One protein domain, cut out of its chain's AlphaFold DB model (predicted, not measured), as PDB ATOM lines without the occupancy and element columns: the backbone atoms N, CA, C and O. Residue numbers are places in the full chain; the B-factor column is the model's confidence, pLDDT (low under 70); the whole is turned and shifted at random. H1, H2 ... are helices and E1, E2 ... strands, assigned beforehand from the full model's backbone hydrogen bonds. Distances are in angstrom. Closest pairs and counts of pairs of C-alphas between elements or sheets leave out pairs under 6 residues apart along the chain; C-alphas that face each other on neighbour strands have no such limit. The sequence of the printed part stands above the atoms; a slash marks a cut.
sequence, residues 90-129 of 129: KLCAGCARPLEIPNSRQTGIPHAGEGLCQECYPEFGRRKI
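Overview. This is residues 90 to 129 of the 129 residues of the protein "4Fe-4S Wbl-type domain-containing protein" of Corynebacterium stationis (UniProt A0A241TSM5). There is little regular structure: a chain mostly of loops is drawn out between a wide loop round Arg 105 at one end and the tail at Ile 129 at the other, with a small strand turn, E1 paired with residues 116 to 117, and one short helix, H1, between those ends. The printed part has 40 residues, with one named strand and then one named helix, which hold only 7 of them; the class is mixed. It is only just compact, close to loose, with a radius of gyration of the C-alphas of 10.3 A, and spans 37 by 14 by 12 A.

Arrangement. Residues 90 to 110 hold no named element. E1, residues 111 to 113, pairs with no named strand, but is antiparallel to residues 116 to 117. A short link of 7 residues leads to H1, residues 121 to 124. Their closest C-alphas, those of Ala 112 and Tyr 121, are 6.4 A apart. H1 is too short for an O i to N i+4 pair; its one O i to N i+3 pair is not within hydrogen-bond range.

Along the chain. E1 begins at C-alpha 111 (13.521, -27.740, -3.088) and measures 5.9 A. H1 measures 5.4 A and ends at C-alpha 124 (10.323, -39.458, 2.116).

Size, cuts and confidence. The C-alphas farthest apart, of Arg 105 and Ile 129, are 37.1 A apart. The printed part has no cut. Confidence is under 70 at residues 102 to 106 and 126 to 129.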
ATOM      1  N   LYS A  90      23.175 -30.857  -3.376       77.50
ATOM      2  CA  LYS A  90      22.771 -30.412  -4.719       77.50
ATOM      3  C   LYS A  90      21.747 -31.337  -5.366       77.50
ATOM      4  O   LYS A  90      21.179 -30.979  -6.388       77.50
ATOM      5  N   LEU A  91      21.541 -32.531  -4.808       85.50
ATOM      6  CA  LEU A  91      20.661 -33.561  -5.351       85.50
ATOM      7  C   LEU A  91      19.557 -33.910  -4.351       85.50
ATOM      8  O   LEU A  91      19.778 -33.951  -3.138       85.50
ATOM      9  N   CYS A  92      18.375 -34.218  -4.877       87.94
ATOM     10  CA  CYS A  92      17.266 -34.729  -4.091       87.94
ATOM     11  C   CYS A  92      17.639 -36.080  -3.461       87.94
ATOM     12  O   CYS A  92      18.039 -36.996  -4.174       87.94
ATOM     13  N   ALA A  93      17.452 -36.246  -2.149       87.06
ATOM     14  CA  ALA A  93      17.740 -37.515  -1.468       87.06
ATOM     15  C   ALA A  93      16.825 -38.680  -1.898       87.06
ATOM     16  O   ALA A  93      17.198 -39.833  -1.709       87.06
ATOM     17  N   GLY A  94      15.645 -38.394  -2.464       89.00
ATOM     18  CA  GLY A  94      14.706 -39.410  -2.949       89.00
ATOM     19  C   GLY A  94      14.980 -39.837  -4.393       89.00
ATOM     20  O   GLY A  94      15.171 -41.016  -4.666       89.00
ATOM     21  N   CYS A  95      15.023 -38.878  -5.324       91.19
ATOM     22  CA  CYS A  95      15.123 -39.162  -6.765       91.19
ATOM     23  C   CYS A  95      16.479 -38.826  -7.406       91.19
ATOM     24  O   CYS A  95      16.613 -38.944  -8.620       91.19
ATOM     25  N   ALA A  96      17.461 -38.345  -6.636       90.38
ATOM     26  CA  ALA A  96      18.794 -37.937  -7.099       90.38
ATOM     27  C   ALA A  96      18.840 -36.834  -8.180       90.38
ATOM     28  O   ALA A  96      19.923 -36.481  -8.645       90.38
ATOM     29  N   ARG A  97      17.703 -36.235  -8.562       89.88
ATOM     30  CA  ARG A  97      17.662 -35.095  -9.492       89.88
ATOM     31  C   ARG A  97      18.272 -33.833  -8.858       89.88
ATOM     32  O   ARG A  97      18.113 -33.647  -7.647       89.88
ATOM     33  N   PRO A  98      18.920 -32.950  -9.646       87.69
ATOM     34  CA  PRO A  98      19.475 -31.698  -9.138       87.69
ATOM     35  C   PRO A  98      18.397 -30.809  -8.527       87.69
ATOM     36  O   PRO A  98      17.405 -30.514  -9.188       87.69
ATOM     37  N   LEU A  99      18.587 -30.386  -7.279       85.75
ATOM     38  CA  LEU A  99      17.753 -29.383  -6.626       85.75
ATOM     39  C   LEU A  99      18.121 -27.993  -7.137       85.75
ATOM     40  O   LEU A  99      19.268 -27.729  -7.498       85.75
ATOM     41  N   GLU A 100      17.138 -27.104  -7.167       82.62
ATOM     42  CA  GLU A 100      17.356 -25.703  -7.492       82.62
ATOM     43  C   GLU A 100      18.263 -25.049  -6.442       82.62
ATOM     44  O   GLU A 100      17.988 -25.089  -5.242       82.62
ATOM     45  N   ILE A 101      19.353 -24.448  -6.915       73.31
ATOM     46  CA  ILE A 101      20.312 -23.698  -6.106       73.31
ATOM     47  C   ILE A 101      20.270 -22.252  -6.605       73.31
ATOM     48  O   ILE A 101      20.592 -22.021  -7.776       73.31
ATOM     49  N   PRO A 102      19.906 -21.262  -5.776       66.62
ATOM     50  CA  PRO A 102      19.908 -19.881  -6.225       66.62
ATOM     51  C   PRO A 102      21.321 -19.421  -6.569       66.62
ATOM     52  O   PRO A 102      22.310 -19.834  -5.964       66.62
ATOM     53  N   ASN A 103      21.396 -18.561  -7.582       66.75
ATOM     54  CA  ASN A 103      22.637 -18.082  -8.199       66.75
ATOM     55  C   ASN A 103      23.481 -19.172  -8.891       66.75
ATOM     56  O   ASN A 103      24.611 -18.906  -9.303       66.75
ATOM     57  N   SER A 104      22.940 -20.381  -9.080       67.00
ATOM     58  CA  SER A 104      23.514 -21.383  -9.978       67.00
ATOM     59  C   SER A 104      23.067 -21.140 -11.422       67.00
ATOM     60  O   SER A 104      21.929 -20.758 -11.680       67.00
ATOM     61  N   ARG A 105      23.945 -21.425 -12.392       66.56
ATOM     62  CA  ARG A 105      23.580 -21.476 -13.825       66.56
ATOM     63  C   ARG A 105      22.767 -22.727 -14.188       66.56
ATOM     64  O   ARG A 105      22.387 -22.892 -15.343       66.56
ATOM     65  N   GLN A 106      22.570 -23.637 -13.237       66.25
ATOM     66  CA  GLN A 106      21.956 -24.940 -13.450       66.25
ATOM     67  C   GLN A 106      20.464 -24.887 -13.111       66.25
ATOM     68  O   GLN A 106      20.094 -24.468 -12.016       66.25
ATOM     69  N   THR A 107      19.613 -25.343 -14.031       73.25
ATOM     70  CA  THR A 107      18.189 -25.551 -13.760       73.25
ATOM     71  C   THR A 107      18.027 -26.792 -12.883       73.25
ATOM     72  O   THR A 107      18.403 -27.900 -13.269       73.25
ATOM     73  N   GLY A 108      17.513 -26.599 -11.671       82.44
ATOM     74  CA  GLY A 108      17.187 -27.677 -10.740       82.44
ATOM     75  C   GLY A 108      15.685 -27.759 -10.488       82.44
ATOM     76  O   GLY A 108      14.930 -26.870 -10.873       82.44
ATOM     77  N   ILE A 109      15.243 -28.838  -9.846       87.69
ATOM     78  CA  ILE A 109      13.852 -28.989  -9.409       87.69
ATOM     79  C   ILE A 109      13.622 -28.274  -8.068       87.69
ATOM     80  O   ILE A 109      14.538 -28.247  -7.236       87.69
ATOM     81  N   PRO A 110      12.412 -27.747  -7.804       87.19
ATOM     82  CA  PRO A 110      12.132 -27.006  -6.580       87.19
ATOM     83  C   PRO A 110      12.434 -27.806  -5.308       87.19
ATOM     84  O   PRO A 110      11.953 -28.929  -5.122       87.19
ATOM     85  N   HIS A 111      13.212 -27.197  -4.411       86.44
ATOM     86  CA  HIS A 111      13.521 -27.740  -3.088       86.44
ATOM     87  C   HIS A 111      12.343 -27.530  -2.126       86.44
ATOM     88  O   HIS A 111      11.841 -26.412  -1.979       86.44
ATOM     89  N   ALA A 112      11.908 -28.615  -1.480       86.50
ATOM     90  CA  ALA A 112      10.766 -28.658  -0.563       86.50
ATOM     91  C   ALA A 112      11.168 -28.841   0.915       86.50
ATOM     92  O   ALA A 112      10.304 -28.859   1.781       86.50
ATOM     93  N   GLY A 113      12.468 -28.943   1.212       84.44
ATOM     94  CA  GLY A 113      12.996 -29.171   2.563       84.44
ATOM     95  C   GLY A 113      13.576 -30.569   2.736       84.44
ATOM     96  O   GLY A 113      13.381 -31.439   1.894       84.44
ATOM     97  N   GLU A 114      14.370 -30.771   3.790       84.00
ATOM     98  CA  GLU A 114      15.027 -32.058   4.111       84.00
ATOM     99  C   GLU A 114      15.906 -32.621   2.979       84.00
ATOM    100  O   GLU A 114      16.156 -33.821   2.885       84.00
ATOM    101  N   GLY A 115      16.369 -31.746   2.084       84.38
ATOM    102  CA  GLY A 115      17.062 -32.162   0.864       84.38
ATOM    103  C   GLY A 115      16.189 -32.939  -0.139       84.38
ATOM    104  O   GLY A 115      16.708 -33.718  -0.939       84.38
ATOM    105  N   LEU A 116      14.868 -32.757  -0.110       88.56
ATOM    106  CA  LEU A 116      13.899 -33.409  -0.993       88.56
ATOM    107  C   LEU A 116      13.236 -32.401  -1.941       88.56
ATOM    108  O   LEU A 116      13.101 -31.219  -1.627       88.56
ATOM    109  N   CYS A 117      12.823 -32.867  -3.120       90.88
ATOM    110  CA  CYS A 117      12.006 -32.068  -4.032       90.88
ATOM    111  C   CYS A 117      10.520 -32.171  -3.678       90.88
ATOM    112  O   CYS A 117      10.132 -33.040  -2.900       90.88
ATOM    113  N   GLN A 118       9.685 -31.332  -4.292       89.88
ATOM    114  CA  GLN A 118       8.233 -31.333  -4.059       89.88
ATOM    115  C   GLN A 118       7.554 -32.687  -4.322       89.88
ATOM    116  O   GLN A 118       6.594 -33.016  -3.640       89.88
ATOM    117  N   GLU A 119       8.063 -33.485  -5.263       91.88
ATOM    118  CA  GLU A 119       7.518 -34.820  -5.555       91.88
ATOM    119  C   GLU A 119       7.941 -35.864  -4.506       91.88
ATOM    120  O   GLU A 119       7.157 -36.727  -4.133       91.88
ATOM    121  N   CYS A 120       9.179 -35.785  -4.009       90.44
ATOM    122  CA  CYS A 120       9.735 -36.749  -3.056       90.44
ATOM    123  C   CYS A 120       9.396 -36.424  -1.594       90.44
ATOM    124  O   CYS A 120       9.413 -37.312  -0.745       90.44
ATOM    125  N   TYR A 121       9.134 -35.156  -1.276       88.88
ATOM    126  CA  TYR A 121       8.893 -34.705   0.093       88.88
ATOM    127  C   TYR A 121       7.664 -35.367   0.752       88.88
ATOM    128  O   TYR A 121       7.804 -35.799   1.892       88.88
ATOM    129  N   PRO A 122       6.510 -35.559   0.079       87.75
ATOM    130  CA  PRO A 122       5.361 -36.237   0.686       87.75
ATOM    131  C   PRO A 122       5.617 -37.695   1.101       87.75
ATOM    132  O   PRO A 122       4.988 -38.179   2.038       87.75
ATOM    133  N   GLU A 123       6.516 -38.401   0.409       86.44
ATOM    134  CA  GLU A 123       6.794 -39.825   0.650       86.44
ATOM    135  C   GLU A 123       7.989 -40.044   1.588       86.44
ATOM    136  O   GLU A 123       7.964 -40.905   2.469       86.44
ATOM    137  N   PHE A 124       9.061 -39.271   1.397       84.06
ATOM    138  CA  PHE A 124      10.323 -39.458   2.116       84.06
ATOM    139  C   PHE A 124      10.550 -38.431   3.224       84.06
ATOM    140  O   PHE A 124      11.392 -38.667   4.096       84.06
ATOM    141  N   GLY A 125       9.820 -37.316   3.189       79.31
ATOM    142  CA  GLY A 125       9.889 -36.273   4.200       79.31
ATOM    143  C   GLY A 125       9.370 -36.786   5.535       79.31
ATOM    144  O   GLY A 125       8.375 -37.508   5.600       79.31
ATOM    145  N   ARG A 126      10.082 -36.442   6.611       69.31
ATOM    146  CA  ARG A 126       9.739 -36.786   7.993       69.31
ATOM    147  C   ARG A 126       9.305 -38.253   8.178       69.31
ATOM    148  O   ARG A 126       8.247 -38.527   8.750       69.31
ATOM    149  N   ARG A 127      10.157 -39.222   7.790       56.59
ATOM    150  CA  ARG A 127      10.066 -40.595   8.335       56.59
ATOM    151  C   ARG A 127      10.035 -40.507   9.863       56.59
ATOM    152  O   ARG A 127      11.023 -40.117  10.485       56.59
ATOM    153  N   LYS A 128       8.878 -40.848  10.437       40.09
ATOM    154  CA  LYS A 128       8.636 -40.954  11.879       40.09
ATOM    155  C   LYS A 128       9.643 -41.950  12.464       40.09
ATOM    156  O   LYS A 128       9.601 -43.125  12.110       40.09
ATOM    157  N   ILE A 129      10.555 -41.464  13.304       38.31
ATOM    158  CA  ILE A 129      11.259 -42.302  14.286       38.31
ATOM    159  C   ILE A 129      10.347 -42.411  15.501       38.31
ATOM    160  O   ILE A 129       9.815 -41.350  15.908       38.31
TER     161      ILE A 129